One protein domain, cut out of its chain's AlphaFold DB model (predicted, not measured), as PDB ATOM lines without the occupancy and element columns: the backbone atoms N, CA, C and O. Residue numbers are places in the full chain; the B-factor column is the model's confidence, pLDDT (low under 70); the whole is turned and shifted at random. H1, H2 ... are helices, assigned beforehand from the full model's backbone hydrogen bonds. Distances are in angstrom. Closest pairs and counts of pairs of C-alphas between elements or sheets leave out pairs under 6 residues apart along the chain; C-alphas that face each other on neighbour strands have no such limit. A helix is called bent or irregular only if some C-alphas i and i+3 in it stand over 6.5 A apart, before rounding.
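Overview. This is residues 9 to 205 of the 223 residues of an uncharacterized protein of Thermosphaera aggregans (strain DSM 11486 / M11TL) (UniProt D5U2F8). Two long helical hairpins, H1 with H2a and H3 with H4, spread apart like a V from a shared end, where H2b joins them and the shorter hairpin of H5 and H6 closes a ring of helices by packing on H1. The hairpin of H1 and H2a makes the longest axis, and residues 51 to 57 at its tip stick out free. The printed part has 197 residues with six named helices, H1 to H6 in chain order, and no named strand: the class is all helix. H1, H2b, H3, H4, H5 and H6 form an up-and-down bundle, each running against the one before it. The whole is loose, with a radius of gyration of the C-alphas of 20.3 A, and elongated, spanning 69 by 43 by 27 A.

Arrangement. H1, residues 9 to 52, forms a hairpin with H2a, residues 60 to 87; they touch at a shallow tilt of 16 degrees, closest at the C-alphas of Gly 28 and Gly 77, 3.9 A apart. H2, residues 60 to 99, was assigned as one helix by its hydrogen bonds but is bent, with C-alphas 87 and 90 7.0 A apart; its arm H2b, residues 90 to 99, touches residues 10 to 18 of H1, closest at the C-alphas of Ser 14 and Gly 92, 4.3 A. H2b also touches residues 103 to 111 of H3, residues 101 to 130, closest at the C-alphas of Arg 97 and Tyr 103, 4.8 A. H2a and H3 are close but not clearly touching, at a steep tilt of 40 degrees. H3 and H4, residues 132 to 162, form a hairpin, closest at the C-alphas of Gly 113 and Gly 147, 3.8 A. Residues 151 to 159 of H4 touch H5, residues 165 to 177, closest at the C-alphas of Ile 152 and Gly 171, 4.8 A. H5 and H6, residues 181 to 204, form a hairpin, closest at the C-alphas of Gly 177 and Asp 184, 3.9 A. H6 touches residues 9 to 29 of H1, closest at the C-alphas of Arg 19 and Tyr 192, 5.7 A. H1 and H4 are apart. Every O i to N i+4 pair is within hydrogen-bond range in H2a, H2b, H5 and H6; the counts are 39 of 40 in H1, 22 of 26 in H3 and 26 of 27 in H4.

Along the chain. H1 begins at C-alpha 9 (28.824, 20.503, 107.851) and is 64.0 A long. H2a is 39.8 A long. H3, 42.8 A, is irregular, with C-alphas 102 and 105 7.3 A apart, and has a kink of 32 degrees near residue 124. H4 is 45.3 A long. H6, 35.2 A, ends at C-alpha 204 (19.932, 25.202, 103.390).

Size, cuts and confidence. The C-alphas farthest apart are those of Gly 54 and Met 205, 70.0 A. The printed part has no cut. The link from H1 to H2 is short; the other links are tight. Mean pLDDT of the printed part is 88.8, and residues 50 to 61 are under 70.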
ATOM      1  N   THR A   9      28.228  21.551 108.694       78.25
ATOM      2  CA  THR A   9      28.824  20.503 107.851       78.25
ATOM      3  C   THR A   9      28.836  19.124 108.500       78.25
ATOM      4  O   THR A   9      28.534  18.144 107.822       78.25
ATOM      5  N   ASP A  10      29.113  19.036 109.801       84.81
ATOM      6  CA  ASP A  10      29.224  17.749 110.496       84.81
ATOM      7  C   ASP A  10      27.840  17.121 110.709       84.81
ATOM      8  O   ASP A  10      27.666  15.905 110.599       84.81
ATOM      9  N   LEU A  11      26.825  17.959 110.953       88.62
ATOM     10  CA  LEU A  11      25.429  17.527 111.052       88.62
ATOM     11  C   LEU A  11      24.888  17.071 109.692       88.62
ATOM     12  O   LEU A  11      24.252  16.020 109.614       88.62
ATOM     13  N   VAL A  12      25.179  17.811 108.617       90.75
ATOM     14  CA  VAL A  12      24.788  17.434 107.249       90.75
ATOM     15  C   VAL A  12      25.382  16.076 106.862       90.75
ATOM     16  O   VAL A  12      24.646  15.213 106.384       90.75
ATOM     17  N   ASP A  13      26.672  15.838 107.121       91.75
ATOM     18  CA  ASP A  13      27.316  14.538 106.857       91.75
ATOM     19  C   ASP A  13      26.673  13.404 107.679       91.75
ATOM     20  O   ASP A  13      26.346  12.343 107.138       91.75
ATOM     21  N   SER A  14      26.392  13.659 108.963       92.56
ATOM     22  CA  SER A  14      25.753  12.687 109.862       92.56
ATOM     23  C   SER A  14      24.374  12.255 109.352       92.56
ATOM     24  O   SER A  14      24.107  11.058 109.191       92.56
ATOM     25  N   PHE A  15      23.501  13.220 109.044       94.31
ATOM     26  CA  PHE A  15      22.160  12.944 108.527       94.31
ATOM     27  C   PHE A  15      22.198  12.335 107.121       94.31
ATOM     28  O   PHE A  15      21.391  11.454 106.823       94.31
ATOM     29  N   SER A  16      23.154  12.725 106.270       95.12
ATOM     30  CA  SER A  16      23.342  12.107 104.951       95.12
ATOM     31  C   SER A  16      23.675  10.620 105.076       95.12
ATOM     32  O   SER A  16      23.024   9.784 104.449       95.12
ATOM     33  N   LYS A  17      24.619  10.262 105.952       95.12
ATOM     34  CA  LYS A  17      24.996   8.864 106.210       95.12
ATOM     35  C   LYS A  17      23.863   8.046 106.807       95.12
ATOM     36  O   LYS A  17      23.632   6.921 106.365       95.12
ATOM     37  N   MET A  18      23.120   8.607 107.761       95.69
ATOM     38  CA  MET A  18      21.923   7.949 108.286       95.69
ATOM     39  C   MET A  18      20.900   7.688 107.185       95.69
ATOM     40  O   MET A  18      20.397   6.573 107.068       95.69
ATOM     41  N   ARG A  19      20.623   8.690 106.344       95.94
ATOM     42  CA  ARG A  19      19.664   8.575 105.244       95.94
ATOM     43  C   ARG A  19      20.075   7.515 104.231       95.94
ATOM     44  O   ARG A  19      19.244   6.707 103.832       95.94
ATOM     45  N   GLU A  20      21.338   7.520 103.816       95.50
ATOM     46  CA  GLU A  20      21.888   6.507 102.913       95.50
ATOM     47  C   GLU A  20      21.774   5.110 103.523       95.50
ATOM     48  O   GLU A  20      21.305   4.186 102.864       95.50
ATOM     49  N   GLY A  21      22.143   4.958 104.798       94.56
ATOM     50  CA  GLY A  21      22.048   3.682 105.496       94.56
ATOM     51  C   GLY A  21      20.619   3.149 105.582       94.56
ATOM     52  O   GLY A  21      20.383   1.975 105.299       94.56
ATOM     53  N   LEU A  22      19.653   4.024 105.882       95.88
ATOM     54  CA  LEU A  22      18.228   3.687 105.882       95.88
ATOM     55  C   LEU A  22      17.731   3.305 104.487       95.88
ATOM     56  O   LEU A  22      16.973   2.351 104.364       95.88
ATOM     57  N   LEU A  23      18.180   3.996 103.432       96.06
ATOM     58  CA  LEU A  23      17.803   3.672 102.055       96.06
ATOM     59  C   LEU A  23      18.245   2.258 101.668       96.06
ATOM     60  O   LEU A  23      17.436   1.478 101.173       96.06
ATOM     61  N   TYR A  24      19.510   1.918 101.923       95.12
ATOM     62  CA  TYR A  24      20.020   0.567 101.681       95.12
ATOM     63  C   TYR A  24      19.281  -0.477 102.526       95.12
ATOM     64  O   TYR A  24      18.970  -1.553 102.021       95.12
ATOM     65  N   GLY A  25      18.935  -0.141 103.775       92.06
ATOM     66  CA  GLY A  25      18.104  -0.979 104.638       92.06
ATOM     67  C   GLY A  25      16.708  -1.242 104.061       92.06
ATOM     68  O   GLY A  25      16.279  -2.390 104.015       92.06
ATOM     69  N   ILE A  26      16.026  -0.204 103.569       94.69
ATOM     70  CA  ILE A  26      14.691  -0.300 102.953       94.69
ATOM     71  C   ILE A  26      14.746  -1.111 101.652       94.69
ATOM     72  O   ILE A  26      13.921  -1.995 101.438       94.69
ATOM     73  N   ILE A  27      15.724  -0.852 100.782       94.12
ATOM     74  CA  ILE A  27      15.890  -1.616  99.536       94.12
ATOM     75  C   ILE A  27      16.185  -3.087  99.858       94.12
ATOM     76  O   ILE A  27      15.591  -3.984  99.260       94.12
ATOM     77  N   GLY A  28      17.069  -3.334 100.827       92.44
ATOM     78  CA  GLY A  28      17.417  -4.678 101.276       92.44
ATOM     79  C   GLY A  28      16.218  -5.446 101.830       92.44
ATOM     80  O   GLY A  28      16.024  -6.609 101.476       92.44
ATOM     81  N   SER A  29      15.372  -4.798 102.636       90.50
ATOM     82  CA  SER A  29      14.179  -5.427 103.210       90.50
ATOM     83  C   SER A  29      13.083  -5.680 102.175       90.50
ATOM     84  O   SER A  29      12.461  -6.739 102.219       90.50
ATOM     85  N   ILE A  30      12.894  -4.786 101.195       93.19
ATOM     86  CA  ILE A  30      11.992  -5.030 100.057       93.19
ATOM     87  C   ILE A  30      12.466  -6.246  99.264       93.19
ATOM     88  O   ILE A  30      11.663  -7.127  98.959       93.19
ATOM     89  N   LEU A  31      13.763  -6.322  98.949       92.12
ATOM     90  CA  LEU A  31      14.310  -7.420  98.158       92.12
ATOM     91  C   LEU A  31      14.179  -8.756  98.900       92.12
ATOM     92  O   LEU A  31      13.715  -9.735  98.317       92.12
ATOM     93  N   ALA A  32      14.507  -8.790 100.193       87.69
ATOM     94  CA  ALA A  32      14.345  -9.981 101.022       87.69
ATOM     95  C   ALA A  32      12.866 -10.382 101.182       87.69
ATOM     96  O   ALA A  32      12.526 -11.553 101.009       87.69
ATOM     97  N   GLY A  33      11.977  -9.421 101.449       86.75
ATOM     98  CA  GLY A  33      10.545  -9.658 101.636       86.75
ATOM     99  C   GLY A  33       9.847 -10.149 100.367       86.75
ATOM    100  O   GLY A  33       9.121 -11.142 100.409       86.75
ATOM    101  N   ALA A  34      10.112  -9.515  99.222       89.44
ATOM    102  CA  ALA A  34       9.575  -9.943  97.931       89.44
ATOM    103  C   ALA A  34      10.078 -11.343  97.549       89.44
ATOM    104  O   ALA A  34       9.301 -12.178  97.089       89.44
ATOM    105  N   SER A  35      11.357 -11.630  97.797       89.12
ATOM    106  CA  SER A  35      11.942 -12.946  97.520       89.12
ATOM    107  C   SER A  35      11.335 -14.037  98.395       89.12
ATOM    108  O   SER A  35      11.024 -15.119  97.900       89.12
ATOM    109  N   LEU A  36      11.099 -13.744  99.676       86.94
ATOM    110  CA  LEU A  36      10.406 -14.659 100.576       86.94
ATOM    111  C   LEU A  36       8.979 -14.941 100.087       86.94
ATOM    112  O   LEU A  36       8.560 -16.097 100.059       86.94
ATOM    113  N   PHE A  37       8.256 -13.910  99.643       87.25
ATOM    114  CA  PHE A  37       6.915 -14.062  99.080       87.25
ATOM    115  C   PHE A  37       6.925 -14.954  97.832       87.25
ATOM    116  O   PHE A  37       6.129 -15.886  97.741       87.25
ATOM    117  N   ILE A  38       7.866 -14.733  96.907       87.12
ATOM    118  CA  ILE A  38       8.031 -15.553  95.698       87.12
ATOM    119  C   ILE A  38       8.328 -17.015  96.055       87.12
ATOM    120  O   ILE A  38       7.730 -17.911  95.464       87.12
ATOM    121  N   ILE A  39       9.204 -17.272  97.032       85.06
ATOM    122  CA  ILE A  39       9.532 -18.637  97.467       85.06
ATOM    123  C   ILE A  39       8.307 -19.319  98.079       85.06
ATOM    124  O   ILE A  39       8.000 -20.450  97.713       85.06
ATOM    125  N   ILE A  40       7.589 -18.642  98.979       85.12
ATOM    126  CA  ILE A  40       6.409 -19.205  99.646       85.12
ATOM    127  C   ILE A  40       5.314 -19.507  98.619       85.12
ATOM    128  O   ILE A  40       4.835 -20.637  98.544       85.12
ATOM    129  N   PHE A  41       4.940 -18.529  97.790       85.00
ATOM    130  CA  PHE A  41       3.899 -18.720  96.779       85.00
ATOM    131  C   PHE A  41       4.318 -19.718  95.702       85.00
ATOM    132  O   PHE A  41       3.500 -20.536  95.290       85.00
ATOM    133  N   GLY A  42       5.585 -19.704  95.285       82.69
ATOM    134  CA  GLY A  42       6.140 -20.683  94.355       82.69
ATOM    135  C   GLY A  42       6.091 -22.102  94.917       82.69
ATOM    136  O   GLY A  42       5.704 -23.027  94.206       82.69
ATOM    137  N   PHE A  43       6.396 -22.274  96.207       80.56
ATOM    138  CA  PHE A  43       6.282 -23.559  96.894       80.56
ATOM    139  C   PHE A  43       4.830 -24.046  96.955       80.56
ATOM    140  O   PHE A  43       4.555 -25.189  96.597       80.56
ATOM    141  N   PHE A  44       3.886 -23.181  97.341       81.56
ATOM    142  CA  PHE A  44       2.462 -23.529  97.351       81.56
ATOM    143  C   PHE A  44       1.941 -23.860  95.948       81.56
ATOM    144  O   PHE A  44       1.270 -24.874  95.774       81.56
ATOM    145  N   ALA A  45       2.280 -23.061  94.935       80.38
ATOM    146  CA  ALA A  45       1.894 -23.321  93.550       80.38
ATOM    147  C   ALA A  45       2.444 -24.669  93.054       80.38
ATOM    148  O   ALA A  45       1.702 -25.457  92.466       80.38
ATOM    149  N   ALA A  46       3.709 -24.980  93.359       76.19
ATOM    150  CA  ALA A  46       4.315 -26.268  93.031       76.19
ATOM    151  C   ALA A  46       3.606 -27.433  93.749       76.19
ATOM    152  O   ALA A  46       3.277 -28.434  93.110       76.19
ATOM    153  N   ALA A  47       3.296 -27.284  95.041       77.19
ATOM    154  CA  ALA A  47       2.587 -28.289  95.833       77.19
ATOM    155  C   ALA A  47       1.155 -28.551  95.335       77.19
ATOM    156  O   ALA A  47       0.716 -29.695  95.309       77.19
ATOM    157  N   PHE A  48       0.425 -27.523  94.895       78.25
ATOM    158  CA  PHE A  48      -0.907 -27.701  94.302       78.25
ATOM    159  C   PHE A  48      -0.838 -28.334  92.908       78.25
ATOM    160  O   PHE A  48      -1.655 -29.198  92.579       78.25
ATOM    161  N   SER A  49       0.149 -27.946  92.096       73.75
ATOM    162  CA  SER A  49       0.299 -28.489  90.743       73.75
ATOM    163  C   SER A  49       0.601 -29.994  90.748       73.75
ATOM    164  O   SER A  49       0.005 -30.729  89.960       73.75
ATOM    165  N   SER A  50       1.410 -30.479  91.699       69.56
ATOM    166  CA  SER A  50       1.739 -31.904  91.856       69.56
ATOM    167  C   SER A  50       0.573 -32.766  92.357       69.56
ATOM    168  O   SER A  50       0.539 -33.962  92.077       69.56
ATOM    169  N   VAL A  51      -0.414 -32.173  93.042       69.75
ATOM    170  CA  VAL A  51      -1.671 -32.850  93.413       69.75
ATOM    171  C   VAL A  51      -2.627 -32.935  92.217       69.75
ATOM    172  O   VAL A  51      -3.342 -33.923  92.070       69.75
ATOM    173  N   SER A  52      -2.639 -31.920  91.344       68.12
ATOM    174  CA  SER A  52      -3.548 -31.844  90.187       68.12
ATOM    175  C   SER A  52      -3.089 -32.634  88.951       68.12
ATOM    176  O   SER A  52      -3.912 -33.032  88.125       68.12
ATOM    177  N   HIS A  53      -1.785 -32.868  88.804       61.00
ATOM    178  CA  HIS A  53      -1.188 -33.625  87.704       61.00
ATOM    179  C   HIS A  53      -0.499 -34.852  88.296       61.00
ATOM    180  O   HIS A  53       0.635 -34.776  88.760       61.00
ATOM    181  N   GLY A  54      -1.222 -35.973  88.367       55.72
ATOM    182  CA  GLY A  54      -0.762 -37.180  89.054       55.72
ATOM    183  C   GLY A  54       0.641 -37.615  88.620       55.72
ATOM    184  O   GLY A  54       0.845 -37.865  87.442       55.72
ATOM    185  N   MET A  55       1.575 -37.681  89.582       56.69
ATOM    186  CA  MET A  55       2.903 -38.342  89.601       56.69
ATOM    187  C   MET A  55       3.770 -38.380  88.313       56.69
ATOM    188  O   MET A  55       4.754 -39.115  88.264       56.69
ATOM    189  N   GLY A  56       3.484 -37.576  87.289       56.97
ATOM    190  CA  GLY A  56       4.317 -37.386  86.100       56.97
ATOM    191  C   GLY A  56       5.315 -36.262  86.356       56.97
ATOM    192  O   GLY A  56       4.945 -35.093  86.353       56.97
ATOM    193  N   GLY A  57       6.566 -36.618  86.650       56.44
ATOM    194  CA  GLY A  57       7.612 -35.771  87.243       56.44
ATOM    195  C   GLY A  57       8.154 -34.573  86.442       56.44
ATOM    196  O   GLY A  57       9.330 -34.255  86.589       56.44
ATOM    197  N   GLU A  58       7.351 -33.868  85.643       56.06
ATOM    198  CA  GLU A  58       7.811 -32.723  84.831       56.06
ATOM    199  C   GLU A  58       7.741 -31.356  85.554       56.06
ATOM    200  O   GLU A  58       8.246 -30.355  85.050       56.06
ATOM    201  N   GLY A  59       7.190 -31.290  86.774       57.88
ATOM    202  CA  GLY A  59       6.989 -30.030  87.519       57.88
ATOM    203  C   GLY A  59       8.178 -29.509  88.349       57.88
ATOM    204  O   GLY A  59       8.112 -28.399  88.875       57.88
ATOM    205  N   ALA A  60       9.266 -30.273  88.502       61.38
ATOM    206  CA  ALA A  60      10.342 -29.922  89.443       61.38
ATOM    207  C   ALA A  60      11.313 -28.840  88.924       61.38
ATOM    208  O   ALA A  60      11.849 -28.059  89.711       61.38
ATOM    209  N   GLY A  61      11.531 -28.758  87.606       67.06
ATOM    210  CA  GLY A  61      12.491 -27.826  86.995       67.06
ATOM    211  C   GLY A  61      12.198 -26.338  87.262       67.06
ATOM    212  O   GLY A  61      13.089 -25.625  87.733       67.06
ATOM    213  N   PRO A  62      10.960 -25.853  87.036       71.56
ATOM    214  CA  PRO A  62      10.596 -24.459  87.298       71.56
ATOM    215  C   PRO A  62      10.680 -24.087  88.784       71.56
ATOM    216  O   PRO A  62      11.112 -22.986  89.123       71.56
ATOM    217  N   ALA A  63      10.318 -25.011  89.680       70.69
ATOM    218  CA  ALA A  63      10.333 -24.774  91.123       70.69
ATOM    219  C   ALA A  63      11.761 -24.572  91.663       70.69
ATOM    220  O   ALA A  63      11.995 -23.669  92.467       70.69
ATOM    221  N   ILE A  64      12.729 -25.358  91.176       76.25
ATOM    222  CA  ILE A  64      14.145 -25.229  91.558       76.25
ATOM    223  C   ILE A  64      14.723 -23.891  91.074       76.25
ATOM    224  O   ILE A  64      15.447 -23.230  91.819       76.25
ATOM    225  N   ALA A  65      14.375 -23.454  89.858       78.69
ATOM    226  CA  ALA A  65      14.840 -22.176  89.318       78.69
ATOM    227  C   ALA A  65      14.298 -20.973  90.112       78.69
ATOM    228  O   ALA A  65      15.064 -20.081  90.478       78.69
ATOM    229  N   VAL A  66      12.998 -20.966  90.438       79.56
ATOM    230  CA  VAL A  66      12.370 -19.907  91.252       79.56
ATOM    231  C   VAL A  66      12.974 -19.859  92.655       79.56
ATOM    232  O   VAL A  66      13.272 -18.776  93.162       79.56
ATOM    233  N   PHE A  67      13.215 -21.024  93.260       80.69
ATOM    234  CA  PHE A  67      13.873 -21.113  94.559       80.69
ATOM    235  C   PHE A  67      15.292 -20.533  94.521       80.69
ATOM    236  O   PHE A  67      15.629 -19.693  95.352       80.69
ATOM    237  N   ALA A  68      16.108 -20.922  93.536       82.88
ATOM    238  CA  ALA A  68      17.478 -20.431  93.403       82.88
ATOM    239  C   ALA A  68      17.535 -18.903  93.223       82.88
ATOM    240  O   ALA A  68      18.313 -18.235  93.906       82.88
ATOM    241  N   ILE A  69      16.678 -18.337  92.363       85.75
ATOM    242  CA  ILE A  69      16.579 -16.881  92.163       85.75
ATOM    243  C   ILE A  69      16.166 -16.185  93.465       85.75
ATOM    244  O   ILE A  69      16.778 -15.186  93.847       85.75
ATOM    245  N   GLY A  70      15.172 -16.729  94.171       85.50
ATOM    246  CA  GLY A  70      14.721 -16.196  95.453       85.50
ATOM    247  C   GLY A  70      15.827 -16.197  96.510       85.50
ATOM    248  O   GLY A  70      16.037 -15.186  97.176       85.50
ATOM    249  N   VAL A  71      16.589 -17.287  96.633       84.94
ATOM    250  CA  VAL A  71      17.715 -17.377  97.578       84.94
ATOM    251  C   VAL A  71      18.789 -16.339  97.255       84.94
ATOM    252  O   VAL A  71      19.244 -15.637  98.157       84.94
ATOM    253  N   ILE A  72      19.165 -16.187  95.981       88.38
ATOM    254  CA  ILE A  72      20.152 -15.180  95.558       88.38
ATOM    255  C   ILE A  72      19.672 -13.772  95.925       88.38
ATOM    256  O   ILE A  72      20.430 -12.986  96.493       88.38
ATOM    257  N   ALA A  73      18.407 -13.454  95.651       88.38
ATOM    258  CA  ALA A  73      17.841 -12.149  95.958       88.38
ATOM    259  C   ALA A  73      17.744 -11.884  97.477       88.38
ATOM    260  O   ALA A  73      18.038 -10.769  97.910       88.38
ATOM    261  N   ILE A  74      17.455 -12.899  98.305       86.75
ATOM    262  CA  ILE A  74      17.539 -12.793  99.776       86.75
ATOM    263  C   ILE A  74      18.966 -12.469 100.217       86.75
ATOM    264  O   ILE A  74      19.156 -11.569 101.033       86.75
ATOM    265  N   VAL A  75      19.970 -13.168  99.676       88.25
ATOM    266  CA  VAL A  75      21.379 -12.929 100.024       88.25
ATOM    267  C   VAL A  75      21.787 -11.503  99.655       88.25
ATOM    268  O   VAL A  75      22.351 -10.798 100.488       88.25
ATOM    269  N   ILE A  76      21.449 -11.036  98.449       93.06
ATOM    270  CA  ILE A  76      21.720  -9.655  98.023       93.06
ATOM    271  C   ILE A  76      21.004  -8.657  98.944       93.06
ATOM    272  O   ILE A  76      21.613  -7.681  99.382       93.06
ATOM    273  N   GLY A  77      19.737  -8.908  99.282       90.31
ATOM    274  CA  GLY A  77      18.949  -8.044 100.162       90.31
ATOM    275  C   GLY A  77      19.549  -7.940 101.563       90.31
ATOM    276  O   GLY A  77      19.708  -6.840 102.090       90.31
ATOM    277  N   ALA A  78      19.971  -9.072 102.128       87.81
ATOM    278  CA  ALA A  78      20.644  -9.132 103.419       87.81
ATOM    279  C   ALA A  78      21.995  -8.399 103.401       87.81
ATOM    280  O   ALA A  78      22.302  -7.662 104.338       87.81
ATOM    281  N   LEU A  79      22.784  -8.543 102.329       92.06
ATOM    282  CA  LEU A  79      24.055  -7.831 102.171       92.06
ATOM    283  C   LEU A  79      23.857  -6.316 102.065       92.06
ATOM    284  O   LEU A  79      24.594  -5.566 102.704       92.06
ATOM    285  N   LEU A  80      22.857  -5.856 101.305       93.44
ATOM    286  CA  LEU A  80      22.512  -4.433 101.218       93.44
ATOM    287  C   LEU A  80      22.048  -3.884 102.564       93.44
ATOM    288  O   LEU A  80      22.492  -2.811 102.967       93.44
ATOM    289  N   TRP A  81      21.205  -4.631 103.281       90.31
ATOM    290  CA  TRP A  81      20.756  -4.245 104.613       90.31
ATOM    291  C   TRP A  81      21.938  -4.130 105.583       90.31
ATOM    292  O   TRP A  81      22.086  -3.111 106.257       90.31
ATOM    293  N   LEU A  82      22.836  -5.122 105.586       89.88
ATOM    294  CA  LEU A  82      24.032  -5.128 106.425       89.88
ATOM    295  C   LEU A  82      24.969  -3.963 106.078       89.88
ATOM    296  O   LEU A  82      25.403  -3.231 106.964       89.88
ATOM    297  N   TYR A  83      25.243  -3.744 104.792       93.00
ATOM    298  CA  TYR A  83      26.056  -2.621 104.334       93.00
ATOM    299  C   TYR A  83      25.434  -1.272 104.719       93.00
ATOM    300  O   TYR A  83      26.127  -0.394 105.233       93.00
ATOM    301  N   GLY A  84      24.122  -1.117 104.533       91.62
ATOM    302  CA  GLY A  84      23.383   0.086 104.900       91.62
ATOM    303  C   GLY A  84      23.477   0.393 106.387       91.62
ATOM    304  O   GLY A  84      23.858   1.500 106.779       91.62
ATOM    305  N   PHE A  85      23.191  -0.600 107.227       90.38
ATOM    306  CA  PHE A  85      23.184  -0.410 108.671       90.38
ATOM    307  C   PHE A  85      24.594  -0.185 109.230       90.38
ATOM    308  O   PHE A  85      24.847   0.804 109.916       90.38
ATOM    309  N   TYR A  86      25.539  -1.064 108.902       91.12
ATOM    310  CA  TYR A  86      26.875  -1.048 109.503       91.12
ATOM    311  C   TYR A  86      27.832  -0.078 108.821       91.12
ATOM    312  O   TYR A  86      28.655   0.545 109.488       91.12
ATOM    313  N   GLY A  87      27.732   0.063 107.501       90.75
ATOM    314  CA  GLY A  87      28.623   0.913 106.719       90.75
ATOM    315  C   GLY A  87      28.236   2.389 106.741       90.75
ATOM    316  O   GLY A  87      29.104   3.246 106.571       90.75
ATOM    317  N   LYS A  88      26.951   2.708 106.941       94.12
ATOM    318  CA  LYS A  88      26.440   4.080 106.793       94.12
ATOM    319  C   LYS A  88      25.624   4.551 107.990       94.12
ATOM    320  O   LYS A  88      25.964   5.577 108.577       94.12
ATOM    321  N   PHE A  89      24.611   3.794 108.406       94.06
ATOM    322  CA  PHE A  89      23.702   4.233 109.464       94.06
ATOM    323  C   PHE A  89      24.397   4.379 110.827       94.06
ATOM    324  O   PHE A  89      24.396   5.471 111.392       94.06
ATOM    325  N   ILE A  90      25.039   3.317 111.334       93.25
ATOM    326  CA  ILE A  90      25.734   3.333 112.634       93.25
ATOM    327  C   ILE A  90      26.810   4.436 112.681       93.25
ATOM    328  O   ILE A  90      26.817   5.206 113.645       93.25
ATOM    329  N   PRO A  91      27.683   4.592 111.663       93.69
ATOM    330  CA  PRO A  91      28.615   5.716 111.607       93.69
ATOM    331  C   PRO A  91      27.935   7.090 111.630       93.69
ATOM    332  O   PRO A  91      28.444   7.988 112.295       93.69
ATOM    333  N   GLY A  92      26.798   7.261 110.948       92.62
ATOM    334  CA  GLY A  92      26.039   8.517 110.962       92.62
ATOM    335  C   GLY A  92      25.510   8.865 112.357       92.62
ATOM    336  O   GLY A  92      25.696   9.985 112.831       92.62
ATOM    337  N   VAL A  93      24.949   7.885 113.070       93.56
ATOM    338  CA  VAL A  93      24.494   8.065 114.462       93.56
ATOM    339  C   VAL A  93      25.668   8.363 115.408       93.56
ATOM    340  O   VAL A  93      25.559   9.180 116.323       93.56
ATOM    341  N   GLU A  94      26.825   7.746 115.173       92.81
ATOM    342  CA  GLU A  94      28.039   7.988 115.955       92.81
ATOM    343  C   GLU A  94      28.621   9.394 115.725       92.81
ATOM    344  O   GLU A  94      29.166  10.002 116.648       92.81
ATOM    345  N   GLN A  95      28.498   9.945 114.516       91.69
ATOM    346  CA  GLN A  95      28.849  11.342 114.256       91.69
ATOM    347  C   GLN A  95      27.873  12.303 114.947       91.69
ATOM    348  O   GLN A  95      28.319  13.264 115.576       91.69
ATOM    349  N   LEU A  96      26.576  11.985 114.958       90.31
ATOM    350  CA  LEU A  96      25.578  12.718 115.743       90.31
ATOM    351  C   LEU A  96      25.908  12.735 117.235       90.31
ATOM    352  O   LEU A  96      25.812  13.790 117.855       90.31
ATOM    353  N   ARG A  97      26.382  11.620 117.804       91.88
ATOM    354  CA  ARG A  97      26.871  11.574 119.194       91.88
ATOM    355  C   ARG A  97      28.022  12.549 119.449       91.88
ATOM    356  O   ARG A  97      28.093  13.131 120.530       91.88
ATOM    357  N   LYS A  98      28.947  12.693 118.497       89.25
ATOM    358  CA  LYS A  98      30.080  13.628 118.619       89.25
ATOM    359  C   LYS A  98      29.619  15.079 118.530       89.25
ATOM    360  O   LYS A  98      30.167  15.921 119.231       89.25
ATOM    361  N   ALA A  99      28.615  15.344 117.696       87.19
ATOM    362  CA  ALA A  99      28.013  16.659 117.559       87.19
ATOM    363  C   ALA A  99      27.197  17.044 118.802       87.19
ATOM    364  O   ALA A  99      27.386  18.120 119.364       87.19
ATOM    365  N   ARG A 100      26.290  16.175 119.264       85.81
ATOM    366  CA  ARG A 100      25.439  16.452 120.426       85.81
ATOM    367  C   ARG A 100      25.436  15.278 121.412       85.81
ATOM    368  O   ARG A 100      25.087  14.154 121.038       85.81
ATOM    369  N   PRO A 101      25.754  15.523 122.699       87.19
ATOM    370  CA  PRO A 101      25.842  14.469 123.709       87.19
ATOM    371  C   PRO A 101      24.492  13.806 124.023       87.19
ATOM    372  O   PRO A 101      24.474  12.680 124.518       87.19
ATOM    373  N   GLU A 102      23.370  14.449 123.688       89.75
ATOM    374  CA  GLU A 102      22.013  13.895 123.824       89.75
ATOM    375  C   GLU A 102      21.810  12.580 123.049       89.75
ATOM    376  O   GLU A 102      21.022  11.730 123.457       89.75
ATOM    377  N   TYR A 103      22.571  12.349 121.975       91.25
ATOM    378  CA  TYR A 103      22.493  11.114 121.186       91.25
ATOM    379  C   TYR A 103      23.391   9.984 121.708       91.25
ATOM    380  O   TYR A 103      23.377   8.884 121.156       91.25
ATOM    381  N   SER A 104      24.174  10.213 122.768       89.56
ATOM    382  CA  SER A 104      25.178   9.254 123.257       89.56
ATOM    383  C   SER A 104      24.605   7.919 123.719       89.56
ATOM    384  O   SER A 104      25.154   6.874 123.361       89.56
ATOM    385  N   THR A 105      23.491   7.940 124.449       91.06
ATOM    386  CA  THR A 105      22.790   6.729 124.884       91.06
ATOM    387  C   THR A 105      22.311   5.924 123.679       91.06
ATOM    388  O   THR A 105      22.653   4.752 123.548       91.06
ATOM    389  N   ALA A 106      21.593   6.566 122.755       92.81
ATOM    390  CA  ALA A 106      21.048   5.913 121.570       92.81
ATOM    391  C   ALA A 106      22.150   5.312 120.683       92.81
ATOM    392  O   ALA A 106      22.099   4.130 120.348       92.81
ATOM    393  N   ALA A 107      23.190   6.093 120.376       92.25
ATOM    394  CA  ALA A 107      24.335   5.651 119.586       92.25
ATOM    395  C   ALA A 107      25.052   4.451 120.218       92.25
ATOM    396  O   ALA A 107      25.393   3.493 119.525       92.25
ATOM    397  N   SER A 108      25.254   4.481 121.540       92.62
ATOM    398  CA  SER A 108      25.939   3.401 122.251       92.62
ATOM    399  C   SER A 108      25.111   2.121 122.249       92.62
ATOM    400  O   SER A 108      25.659   1.055 121.980       92.62
ATOM    401  N   LEU A 109      23.797   2.218 122.485       93.75
ATOM    402  CA  LEU A 109      22.888   1.069 122.437       93.75
ATOM    403  C   LEU A 109      22.818   0.466 121.031       93.75
ATOM    404  O   LEU A 109      22.973  -0.741 120.895       93.75
ATOM    405  N   ILE A 110      22.661   1.293 119.992       93.62
ATOM    406  CA  ILE A 110      22.650   0.853 118.587       93.62
ATOM    407  C   ILE A 110      23.960   0.137 118.255       93.62
ATOM    408  O   ILE A 110      23.952  -0.972 117.722       93.62
ATOM    409  N   ARG A 111      25.101   0.750 118.592       92.75
ATOM    410  CA  ARG A 111      26.418   0.196 118.282       92.75
ATOM    411  C   ARG A 111      26.664  -1.112 119.021       92.75
ATOM    412  O   ARG A 111      27.100  -2.074 118.401       92.75
ATOM    413  N   ILE A 112      26.411  -1.150 120.329       90.88
ATOM    414  CA  ILE A 112      26.656  -2.350 121.131       90.88
ATOM    415  C   ILE A 112      25.687  -3.452 120.718       90.88
ATOM    416  O   ILE A 112      26.114  -4.567 120.441       90.88
ATOM    417  N   GLY A 113      24.403  -3.121 120.637       91.25
ATOM    418  CA  GLY A 113      23.351  -4.084 120.373       91.25
ATOM    419  C   GLY A 113      23.465  -4.725 118.999       91.25
ATOM    420  O   GLY A 113      23.503  -5.949 118.905       91.25
ATOM    421  N   PHE A 114      23.606  -3.926 117.937       91.25
ATOM    422  CA  PHE A 114      23.739  -4.488 116.596       91.25
ATOM    423  C   PHE A 114      25.105  -5.146 116.384       91.25
ATOM    424  O   PHE A 114      25.140  -6.325 116.044       91.25
ATOM    425  N   ILE A 115      26.227  -4.462 116.656       91.69
ATOM    426  CA  ILE A 115      27.559  -5.023 116.360       91.69
ATOM    427  C   ILE A 115      27.852  -6.268 117.190       91.69
ATOM    428  O   ILE A 115      28.145  -7.319 116.620       91.69
ATOM    429  N   TRP A 116      27.763  -6.186 118.519       91.25
ATOM    430  CA  TRP A 116      28.070  -7.351 119.349       91.25
ATOM    431  C   TRP A 116      26.991  -8.420 119.254       91.25
ATOM    432  O   TRP A 116      27.331  -9.601 119.251       91.25
ATOM    433  N   GLY A 117      25.719  -8.031 119.115       90.38
ATOM    434  CA  GLY A 117      24.626  -8.983 118.930       90.38
ATOM    435  C   GLY A 117      24.796  -9.819 117.665       90.38
ATOM    436  O   GLY A 117      24.723 -11.045 117.729       90.38
ATOM    437  N   LEU A 118      25.114  -9.188 116.532       89.50
ATOM    438  CA  LEU A 118      25.321  -9.889 115.266       89.50
ATOM    439  C   LEU A 118      26.567 -10.784 115.297       89.50
ATOM    440  O   LEU A 118      26.496 -11.931 114.859       89.50
ATOM    441  N   ILE A 119      27.680 -10.309 115.867       91.44
ATOM    442  CA  ILE A 119      28.889 -11.132 116.043       91.44
ATOM    443  C   ILE A 119      28.580 -12.365 116.898       91.44
ATOM    444  O   ILE A 119      28.942 -13.479 116.520       91.44
ATOM    445  N   LEU A 120      27.882 -12.192 118.025       91.69
ATOM    446  CA  LEU A 120      27.528 -13.298 118.913       91.69
ATOM    447  C   LEU A 120      26.567 -14.289 118.264       91.69
ATOM    448  O   LEU A 120      26.719 -15.486 118.486       91.69
ATOM    449  N   ILE A 121      25.631 -13.827 117.434       89.25
ATOM    450  CA  ILE A 121      24.762 -14.723 116.664       89.25
ATOM    451  C   ILE A 121      25.580 -15.525 115.656       89.25
ATOM    452  O   ILE A 121      25.441 -16.741 115.623       89.25
ATOM    453  N   ILE A 122      26.459 -14.893 114.873       88.62
ATOM    454  CA  ILE A 122      27.280 -15.605 113.879       88.62
ATOM    455  C   ILE A 122      28.152 -16.662 114.566       88.62
ATOM    456  O   ILE A 122      28.146 -17.829 114.173       88.62
ATOM    457  N   VAL A 123      28.860 -16.277 115.631       90.69
ATOM    458  CA  VAL A 123      29.701 -17.200 116.405       90.69
ATOM    459  C   VAL A 123      28.849 -18.290 117.065       90.69
ATOM    460  O   VAL A 123      29.216 -19.463 117.037       90.69
ATOM    461  N   GLY A 124      27.682 -17.938 117.607       89.00
ATOM    462  CA  GLY A 124      26.746 -18.876 118.224       89.00
ATOM    463  C   GLY A 124      26.161 -19.894 117.241       89.00
ATOM    464  O   GLY A 124      26.024 -21.065 117.594       89.00
ATOM    465  N   VAL A 125      25.876 -19.488 115.999       87.31
ATOM    466  CA  VAL A 125      25.408 -20.371 114.914       87.31
ATOM    467  C   VAL A 125      26.506 -21.346 114.471       87.31
ATOM    468  O   VAL A 125      26.234 -22.504 114.170       87.31
ATOM    469  N   ILE A 126      27.773 -20.929 114.477       87.69
ATOM    470  CA  ILE A 126      28.891 -21.838 114.177       87.69
ATOM    471  C   ILE A 126      29.100 -22.835 115.332       87.69
ATOM    472  O   ILE A 126      29.311 -24.027 115.109       87.69
ATOM    473  N   LEU A 127      28.997 -22.369 116.580       89.94
ATOM    474  CA  LEU A 127      29.199 -23.183 117.786       89.94
ATOM    475  C   LEU A 127      27.980 -24.024 118.194       89.94
ATOM    476  O   LEU A 127      28.058 -24.777 119.169       89.94
ATOM    477  N   THR A 128      26.846 -23.927 117.491       84.62
ATOM    478  CA  THR A 128      25.622 -24.669 117.855       84.62
ATOM    479  C   THR A 128      25.803 -26.177 117.715       84.62
ATOM    480  O   THR A 128      25.127 -26.930 118.409       84.62
ATOM    481  N   ILE A 129      26.795 -26.609 116.926       82.38
ATOM    482  CA  ILE A 129      27.254 -28.003 116.825       82.38
ATOM    483  C   ILE A 129      27.597 -28.585 118.215       82.38
ATOM    484  O   ILE A 129      27.439 -29.781 118.434       82.38
ATOM    485  N   ILE A 130      28.015 -27.748 119.177       85.44
ATOM    486  CA  ILE A 130      28.488 -28.157 120.512       85.44
ATOM    487  C   ILE A 130      27.443 -27.856 121.618       85.44
ATOM    488  O   ILE A 130      27.782 -27.827 122.795       85.44
ATOM    489  N   LEU A 131      26.158 -27.630 121.291       84.94
ATOM    490  CA  LEU A 131      25.061 -27.230 122.213       84.94
ATOM    491  C   LEU A 131      25.253 -25.847 122.886       84.94
ATOM    492  O   LEU A 131      24.305 -25.070 122.988       84.94
ATOM    493  N   ILE A 132      26.484 -25.487 123.265       89.00
ATOM    494  CA  ILE A 132      26.900 -24.201 123.850       89.00
ATOM    495  C   ILE A 132      26.522 -23.019 122.950       89.00
ATOM    496  O   ILE A 132      26.169 -21.951 123.450       89.00
ATOM    497  N   GLY A 133      26.532 -23.205 121.625       86.38
ATOM    498  CA  GLY A 133      26.161 -22.151 120.682       86.38
ATOM    499  C   GLY A 133      24.748 -21.599 120.887       86.38
ATOM    500  O   GLY A 133      24.542 -20.409 120.667       86.38
ATOM    501  N   ILE A 134      23.800 -22.402 121.392       88.75
ATOM    502  CA  ILE A 134      22.422 -21.944 121.648       88.75
ATOM    503  C   ILE A 134      22.420 -20.794 122.663       88.75
ATOM    504  O   ILE A 134      21.757 -19.783 122.443       88.75
ATOM    505  N   PHE A 135      23.212 -20.899 123.735       93.56
ATOM    506  CA  PHE A 135      23.324 -19.834 124.734       93.56
ATOM    507  C   PHE A 135      23.891 -18.543 124.131       93.56
ATOM    508  O   PHE A 135      23.373 -17.464 124.413       93.56
ATOM    509  N   LEU A 136      24.903 -18.637 123.256       92.62
ATOM    510  CA  LEU A 136      25.440 -17.467 122.552       92.62
ATOM    511  C   LEU A 136      24.406 -16.821 121.626       92.62
ATOM    512  O   LEU A 136      24.299 -15.598 121.613       92.62
ATOM    513  N   VAL A 137      23.636 -17.622 120.881       89.44
ATOM    514  CA  VAL A 137      22.576 -17.108 120.000       89.44
ATOM    515  C   VAL A 137      21.520 -16.361 120.813       89.44
ATOM    516  O   VAL A 137      21.131 -15.260 120.427       89.44
ATOM    517  N   VAL A 138      21.103 -16.900 121.963       93.50
ATOM    518  CA  VAL A 138      20.137 -16.237 122.857       93.50
ATOM    519  C   VAL A 138      20.684 -14.904 123.374       93.50
ATOM    520  O   VAL A 138      19.990 -13.891 123.297       93.50
ATOM    521  N   ILE A 139      21.933 -14.863 123.848       94.69
ATOM    522  CA  ILE A 139      22.570 -13.617 124.315       94.69
ATOM    523  C   ILE A 139      22.693 -12.605 123.168       94.69
ATOM    524  O   ILE A 139      22.391 -11.423 123.344       94.69
ATOM    525  N   GLY A 140      23.100 -13.059 121.982       92.94
ATOM    526  CA  GLY A 140      23.202 -12.217 120.794       92.94
ATOM    527  C   GLY A 140      21.851 -11.630 120.380       92.94
ATOM    528  O   GLY A 140      21.769 -10.447 120.057       92.94
ATOM    529  N   TYR A 141      20.773 -12.411 120.481       91.69
ATOM    530  CA  TYR A 141      19.416 -11.936 120.220       91.69
ATOM    531  C   TYR A 141      18.966 -10.873 121.232       91.69
ATOM    532  O   TYR A 141      18.422  -9.842 120.841       91.69
ATOM    533  N   ILE A 142      19.267 -11.058 122.523       94.38
ATOM    534  CA  ILE A 142      19.007 -10.041 123.557       94.38
ATOM    535  C   ILE A 142      19.759  -8.737 123.238       94.38
ATOM    536  O   ILE A 142      19.191  -7.651 123.351       94.38
ATOM    537  N   LEU A 143      21.014  -8.823 122.788       94.25
ATOM    538  CA  LEU A 143      21.779  -7.650 122.355       94.25
ATOM    539  C   LEU A 143      21.157  -6.973 121.126       94.25
ATOM    540  O   LEU A 143      21.063  -5.747 121.110       94.25
ATOM    541  N   LEU A 144      20.671  -7.728 120.135       91.88
ATOM    542  CA  LEU A 144      19.958  -7.139 118.995       91.88
ATOM    543  C   LEU A 144      18.727  -6.339 119.443       91.88
ATOM    544  O   LEU A 144      18.516  -5.231 118.949       91.88
ATOM    545  N   ILE A 145      17.964  -6.849 120.417       92.50
ATOM    546  CA  ILE A 145      16.832  -6.117 121.004       92.50
ATOM    547  C   ILE A 145      17.313  -4.804 121.637       92.50
ATOM    548  O   ILE A 145      16.691  -3.767 121.424       92.50
ATOM    549  N   LEU A 146      18.444  -4.794 122.351       93.88
ATOM    550  CA  LEU A 146      19.011  -3.548 122.889       93.88
ATOM    551  C   LEU A 146      19.385  -2.548 121.784       93.88
ATOM    552  O   LEU A 146      19.168  -1.346 121.948       93.88
ATOM    553  N   GLY A 147      19.899  -3.030 120.650       93.06
ATOM    554  CA  GLY A 147      20.166  -2.197 119.472       93.06
ATOM    555  C   GLY A 147      18.890  -1.558 118.928       93.06
ATOM    556  O   GLY A 147      18.861  -0.360 118.635       93.06
ATOM    557  N   TYR A 148      17.811  -2.337 118.889       92.69
ATOM    558  CA  TYR A 148      16.486  -1.883 118.483       92.69
ATOM    559  C   TYR A 148      15.894  -0.846 119.452       92.69
ATOM    560  O   TYR A 148      15.386   0.188 119.026       92.69
ATOM    561  N   ILE A 149      16.055  -1.034 120.766       94.25
ATOM    562  CA  ILE A 149      15.693  -0.016 121.767       94.25
ATOM    563  C   ILE A 149      16.491   1.274 121.540       94.25
ATOM    564  O   ILE A 149      15.940   2.372 121.624       94.25
ATOM    565  N   GLY A 150      17.773   1.161 121.189       94.81
ATOM    566  CA  GLY A 150      18.599   2.306 120.819       94.81
ATOM    567  C   GLY A 150      18.030   3.106 119.639       94.81
ATOM    568  O   GLY A 150      18.047   4.336 119.686       94.81
ATOM    569  N   MET A 151      17.463   2.440 118.624       94.75
ATOM    570  CA  MET A 151      16.767   3.092 117.499       94.75
ATOM    571  C   MET A 151      15.533   3.872 117.954       94.75
ATOM    572  O   MET A 151      15.306   4.994 117.501       94.75
ATOM    573  N   ILE A 152      14.754   3.302 118.873       95.75
ATOM    574  CA  ILE A 152      13.556   3.943 119.426       95.75
ATOM    575  C   ILE A 152      13.948   5.215 120.191       95.75
ATOM    576  O   ILE A 152      13.385   6.285 119.955       95.75
ATOM    577  N   ILE A 153      14.965   5.126 121.055       95.50
ATOM    578  CA  ILE A 153      15.489   6.282 121.800       95.50
ATOM    579  C   ILE A 153      16.040   7.335 120.835       95.50
ATOM    580  O   ILE A 153      15.782   8.523 121.021       95.50
ATOM    581  N   LEU A 154      16.754   6.918 119.783       96.31
ATOM    582  CA  LEU A 154      17.254   7.834 118.759       96.31
ATOM    583  C   LEU A 154      16.113   8.643 118.136       96.31
ATOM    584  O   LEU A 154      16.231   9.857 118.012       96.31
ATOM    585  N   CYS A 155      15.003   7.991 117.786       96.19
ATOM    586  CA  CYS A 155      13.833   8.650 117.214       96.19
ATOM    587  C   CYS A 155      13.227   9.685 118.174       96.19
ATOM    588  O   CYS A 155      12.945  10.812 117.772       96.19
ATOM    589  N   PHE A 156      13.077   9.355 119.458       95.38
ATOM    590  CA  PHE A 156      12.560  10.319 120.435       95.38
ATOM    591  C   PHE A 156      13.513  11.496 120.670       95.38
ATOM    592  O   PHE A 156      13.057  12.640 120.731       95.38
ATOM    593  N   ASN A 157      14.822  11.243 120.723       94.75
ATOM    594  CA  ASN A 157      15.819  12.303 120.866       94.75
ATOM    595  C   ASN A 157      15.842  13.211 119.630       94.75
ATOM    596  O   ASN A 157      15.858  14.431 119.770       94.75
ATOM    597  N   LEU A 158      15.758  12.639 118.423       94.25
ATOM    598  CA  LEU A 158      15.659  13.401 117.175       94.25
ATOM    599  C   LEU A 158      14.379  14.237 117.120       94.25
ATOM    600  O   LEU A 158      14.435  15.398 116.735       94.25
ATOM    601  N   ASN A 159      13.235  13.705 117.561       95.94
ATOM    602  CA  ASN A 159      12.012  14.500 117.680       95.94
ATOM    603  C   ASN A 159      12.200  15.689 118.634       95.94
ATOM    604  O   ASN A 159      11.826  16.809 118.297       95.94
ATOM    605  N   SER A 160      12.788  15.453 119.811       93.06
ATOM    606  CA  SER A 160      13.010  16.508 120.806       93.06
ATOM    607  C   SER A 160      13.970  17.594 120.315       93.06
ATOM    608  O   SER A 160      13.819  18.751 120.695       93.06
ATOM    609  N   SER A 161      14.961  17.220 119.507       90.44
ATOM    610  CA  SER A 161      16.040  18.106 119.065       90.44
ATOM    611  C   SER A 161      15.707  18.843 117.762       90.44
ATOM    612  O   SER A 161      16.018  20.021 117.608       90.44
ATOM    613  N   GLU A 162      15.034  18.164 116.829       91.00
ATOM    614  CA  GLU A 162      14.724  18.670 115.485       91.00
ATOM    615  C   GLU A 162      13.279  19.180 115.346       91.00
ATOM    616  O   GLU A 162      12.928  19.803 114.339       91.00
ATOM    617  N   GLY A 163      12.416  18.898 116.328       90.00
ATOM    618  CA  GLY A 163      11.014  19.328 116.345       90.00
ATOM    619  C   GLY A 163      10.153  18.709 115.238       90.00
ATOM    620  O   GLY A 163       9.131  19.286 114.867       90.00
ATOM    621  N   ASN A 164      10.569  17.572 114.668       93.38
ATOM    622  CA  ASN A 164       9.835  16.887 113.603       93.38
ATOM    623  C   ASN A 164       9.063  15.678 114.153       93.38
ATOM    624  O   ASN A 164       9.658  14.667 114.535       93.38
ATOM    625  N   SER A 165       7.729  15.766 114.114       95.44
ATOM    626  CA  SER A 165       6.820  14.725 114.602       95.44
ATOM    627  C   SER A 165       6.959  13.396 113.859       95.44
ATOM    628  O   SER A 165       6.635  12.356 114.432       95.44
ATOM    629  N   LEU A 166       7.496  13.385 112.631       95.44
ATOM    630  CA  LEU A 166       7.766  12.150 111.891       95.44
ATOM    631  C   LEU A 166       8.734  11.228 112.642       95.44
ATOM    632  O   LEU A 166       8.560  10.011 112.595       95.44
ATOM    633  N   TYR A 167       9.698  11.780 113.387       96.56
ATOM    634  CA  TYR A 167      10.577  10.974 114.236       96.56
ATOM    635  C   TYR A 167       9.815  10.331 115.394       96.56
ATOM    636  O   TYR A 167      10.028   9.160 115.692       96.56
ATOM    637  N   LEU A 168       8.898  11.064 116.029       96.44
ATOM    638  CA  LEU A 168       8.075  10.525 117.112       96.44
ATOM    639  C   LEU A 168       7.170   9.402 116.608       96.44
ATOM    640  O   LEU A 168       7.098   8.344 117.231       96.44
ATOM    641  N   VAL A 169       6.521   9.611 115.461       97.19
ATOM    642  CA  VAL A 169       5.667   8.600 114.835       97.19
ATOM    643  C   VAL A 169       6.501   7.372 114.458       97.19
ATOM    644  O   VAL A 169       6.122   6.264 114.822       97.19
ATOM    645  N   ALA A 170       7.676   7.549 113.842       96.62
ATOM    646  CA  ALA A 170       8.598   6.446 113.560       96.62
ATOM    647  C   ALA A 170       8.998   5.680 114.834       96.62
ATOM    648  O   ALA A 170       8.932   4.455 114.851       96.62
ATOM    649  N   GLY A 171       9.337   6.379 115.924       95.31
ATOM    650  CA  GLY A 171       9.670   5.764 117.214       95.31
ATOM    651  C   GLY A 171       8.539   4.905 117.788       95.31
ATOM    652  O   GLY A 171       8.783   3.789 118.242       95.31
ATOM    653  N   ILE A 172       7.291   5.382 117.716       95.88
ATOM    654  CA  ILE A 172       6.111   4.610 118.140       95.88
ATOM    655  C   ILE A 172       5.894   3.400 117.227       95.88
ATOM    656  O   ILE A 172       5.643   2.303 117.725       95.88
ATOM    657  N   LEU A 173       6.015   3.565 115.905       96.38
ATOM    658  CA  LEU A 173       5.886   2.438 114.982       96.38
ATOM    659  C   LEU A 173       6.982   1.393 115.182       96.38
ATOM    660  O   LEU A 173       6.667   0.220 115.045       96.38
ATOM    661  N   PHE A 174       8.208   1.765 115.561       95.44
ATOM    662  CA  PHE A 174       9.230   0.788 115.947       95.44
ATOM    663  C   PHE A 174       8.781  -0.028 117.171       95.44
ATOM    664  O   PHE A 174       8.880  -1.247 117.158       95.44
ATOM    665  N   ILE A 175       8.193   0.593 118.202       94.62
ATOM    666  CA  ILE A 175       7.684  -0.147 119.378       94.62
ATOM    667  C   ILE A 175       6.639  -1.194 118.968       94.62
ATOM    668  O   ILE A 175       6.729  -2.354 119.369       94.62
ATOM    669  N   ILE A 176       5.651  -0.801 118.162       94.44
ATOM    670  CA  ILE A 176       4.595  -1.719 117.698       94.44
ATOM    671  C   ILE A 176       5.168  -2.725 116.677       94.44
ATOM    672  O   ILE A 176       4.747  -3.882 116.611       94.44
ATOM    673  N   GLY A 177       6.176  -2.291 115.920       91.75
ATOM    674  CA  GLY A 177       6.905  -3.037 114.902       91.75
ATOM    675  C   GLY A 177       7.608  -4.284 115.425       91.75
ATOM    676  O   GLY A 177       7.732  -5.255 114.683       91.75
ATOM    677  N   ILE A 178       7.945  -4.315 116.720       88.62
ATOM    678  CA  ILE A 178       8.471  -5.512 117.400       88.62
ATOM    679  C   ILE A 178       7.527  -6.711 117.226       88.62
ATOM    680  O   ILE A 178       7.981  -7.841 117.065       88.62
ATOM    681  N   ILE A 179       6.214  -6.470 117.263       90.75
ATOM    682  CA  ILE A 179       5.189  -7.514 117.136       90.75
ATOM    683  C   ILE A 179       4.724  -7.640 115.681       90.75
ATOM    684  O   ILE A 179       4.404  -8.736 115.225       90.75
ATOM    685  N   ILE A 180       4.672  -6.520 114.953       92.69
ATOM    686  CA  ILE A 180       4.121  -6.447 113.597       92.69
ATOM    687  C   ILE A 180       5.219  -5.998 112.617       92.69
ATOM    688  O   ILE A 180       5.403  -4.794 112.428       92.69
ATOM    689  N   PRO A 181       5.886  -6.927 111.905       88.00
ATOM    690  CA  PRO A 181       7.000  -6.604 111.004       88.00
ATOM    691  C   PRO A 181       6.659  -5.578 109.913       88.00
ATOM    692  O   PRO A 181       7.508  -4.803 109.479       88.00
ATOM    693  N   LEU A 182       5.397  -5.531 109.476       89.06
ATOM    694  CA  LEU A 182       4.942  -4.533 108.507       89.06
ATOM    695  C   LEU A 182       5.035  -3.101 109.059       89.06
ATOM    696  O   LEU A 182       5.378  -2.182 108.320       89.06
ATOM    697  N   LEU A 183       4.749  -2.900 110.350       94.12
ATOM    698  CA  LEU A 183       4.855  -1.586 110.988       94.12
ATOM    699  C   LEU A 183       6.313  -1.181 111.206       94.12
ATOM    700  O   LEU A 183       6.627  -0.007 111.037       94.12
ATOM    701  N   ASP A 184       7.197  -2.138 111.496       92.31
ATOM    702  CA  ASP A 184       8.646  -1.908 111.555       92.31
ATOM    703  C   ASP A 184       9.182  -1.385 110.211       92.31
ATOM    704  O   ASP A 184       9.875  -0.369 110.143       92.31
ATOM    705  N   PHE A 185       8.758  -2.002 109.106       93.31
ATOM    706  CA  PHE A 185       9.104  -1.529 107.767       93.31
ATOM    707  C   PHE A 185       8.624  -0.091 107.504       93.31
ATOM    708  O   PHE A 185       9.383   0.740 106.997       93.31
ATOM    709  N   ILE A 186       7.387   0.239 107.892       95.50
ATOM    710  CA  ILE A 186       6.853   1.605 107.767       95.50
ATOM    711  C   ILE A 186       7.633   2.581 108.666       95.50
ATOM    712  O   ILE A 186       7.911   3.703 108.241       95.50
ATOM    713  N   ALA A 187       8.042   2.164 109.868       96.50
ATOM    714  CA  ALA A 187       8.862   2.968 110.773       96.50
ATOM    715  C   ALA A 187      10.190   3.381 110.120       96.50
ATOM    716  O   ALA A 187      10.559   4.557 110.163       96.50
ATOM    717  N   TYR A 188      10.868   2.449 109.440       95.31
ATOM    718  CA  TYR A 188      12.089   2.745 108.685       95.31
ATOM    719  C   TYR A 188      11.863   3.768 107.568       95.31
ATOM    720  O   TYR A 188      12.690   4.665 107.389       95.31
ATOM    721  N   ILE A 189      10.742   3.678 106.843       96.00
ATOM    722  CA  ILE A 189      10.388   4.654 105.800       96.00
ATOM    723  C   ILE A 189      10.162   6.038 106.413       96.00
ATOM    724  O   ILE A 189      10.697   7.027 105.912       96.00
ATOM    725  N   LEU A 190       9.402   6.126 107.504       96.81
ATOM    726  CA  LEU A 190       9.139   7.401 108.169       96.81
ATOM    727  C   LEU A 190      10.419   8.025 108.720       96.81
ATOM    728  O   LEU A 190      10.644   9.218 108.526       96.81
ATOM    729  N   LEU A 191      11.292   7.216 109.325       97.38
ATOM    730  CA  LEU A 191      12.601   7.669 109.775       97.38
ATOM    731  C   LEU A 191      13.442   8.180 108.595       97.38
ATOM    732  O   LEU A 191      14.048   9.242 108.694       97.38
ATOM    733  N   TYR A 192      13.441   7.484 107.453       97.25
ATOM    734  CA  TYR A 192      14.134   7.933 106.241       97.25
ATOM    735  C   TYR A 192      13.628   9.293 105.740       97.25
ATOM    736  O   TYR A 192      14.431  10.169 105.402       97.25
ATOM    737  N   VAL A 193      12.305   9.487 105.706       97.19
ATOM    738  CA  VAL A 193      11.686  10.753 105.284       97.19
ATOM    739  C   VAL A 193      12.028  11.876 106.266       97.19
ATOM    740  O   VAL A 193      12.465  12.941 105.831       97.19
ATOM    741  N   ALA A 194      11.908  11.622 107.572       96.50
ATOM    742  CA  ALA A 194      12.222  12.584 108.627       96.50
ATOM    743  C   ALA A 194      13.687  13.046 108.559       96.50
ATOM    744  O   ALA A 194      13.962  14.248 108.537       96.50
ATOM    745  N   VAL A 195      14.623  12.098 108.421       95.88
ATOM    746  CA  VAL A 195      16.053  12.387 108.231       95.88
ATOM    747  C   VAL A 195      16.284  13.209 106.964       95.88
ATOM    748  O   VAL A 195      17.075  14.149 106.977       95.88
ATOM    749  N   GLY A 196      15.591  12.897 105.865       94.81
ATOM    750  CA  GLY A 196      15.695  13.655 104.618       94.81
ATOM    751  C   GLY A 196      15.225  15.105 104.738       94.81
ATOM    752  O   GLY A 196      15.841  16.000 104.155       94.81
ATOM    753  N   GLU A 197      14.170  15.355 105.510       94.12
ATOM    754  CA  GLU A 197      13.695  16.708 105.786       94.12
ATOM    755  C   GLU A 197      14.697  17.490 106.644       94.12
ATOM    756  O   GLU A 197      15.074  18.608 106.288       94.12
ATOM    757  N   THR A 198      15.186  16.884 107.729       93.06
ATOM    758  CA  THR A 198      16.205  17.486 108.597       93.06
ATOM    759  C   THR A 198      17.489  17.798 107.827       93.06
ATOM    760  O   THR A 198      18.025  18.900 107.937       93.06
ATOM    761  N   LEU A 199      17.944  16.877 106.972       93.12
ATOM    762  CA  LEU A 199      19.102  17.081 106.105       93.12
ATOM    763  C   LEU A 199      18.922  18.313 105.209       93.12
ATOM    764  O   LEU A 199      19.798  19.170 105.162       93.12
ATOM    765  N   ARG A 200      17.767  18.440 104.541       92.38
ATOM    766  CA  ARG A 200      17.460  19.598 103.686       92.38
ATOM    767  C   ARG A 200      17.503  20.916 104.455       92.38
ATOM    768  O   ARG A 200      18.049  21.891 103.939       92.38
ATOM    769  N   ARG A 201      16.964  20.941 105.680       89.25
ATOM    770  CA  ARG A 201      16.996  22.126 106.550       89.25
ATOM    771  C   ARG A 201      18.437  22.530 106.860       89.25
ATOM    772  O   ARG A 201      18.806  23.669 106.588       89.25
ATOM    773  N   TYR A 202      19.277  21.605 107.323       88.94
ATOM    774  CA  TYR A 202      20.674  21.921 107.635       88.94
ATOM    775  C   TYR A 202      21.508  22.288 106.401       88.94
ATOM    776  O   TYR A 202      22.302  23.224 106.470       88.94
ATOM    777  N   SER A 203      21.298  21.629 105.258       87.00
ATOM    778  CA  SER A 203      21.976  21.991 104.007       87.00
ATOM    779  C   SER A 203      21.602  23.396 103.528       87.00
ATOM    780  O   SER A 203      22.452  24.106 103.004       87.00
ATOM    781  N   SER A 204      20.357  23.838 103.744       84.19
ATOM    782  CA  SER A 204      19.932  25.202 103.390       84.19
ATOM    783  C   SER A 204      20.529  26.297 104.284       84.19
ATOM    784  O   SER A 204      20.541  27.462 103.898       84.19
ATOM    785  N   MET A 205      21.043  25.930 105.463       79.06
ATOM    786  CA  MET A 205      21.679  26.845 106.419       79.06
ATOM    787  C   MET A 205      23.202  26.939 106.238       79.06
ATOM    788  O   MET A 205      23.857  27.700 106.951       79.06
TER     789      MET A 205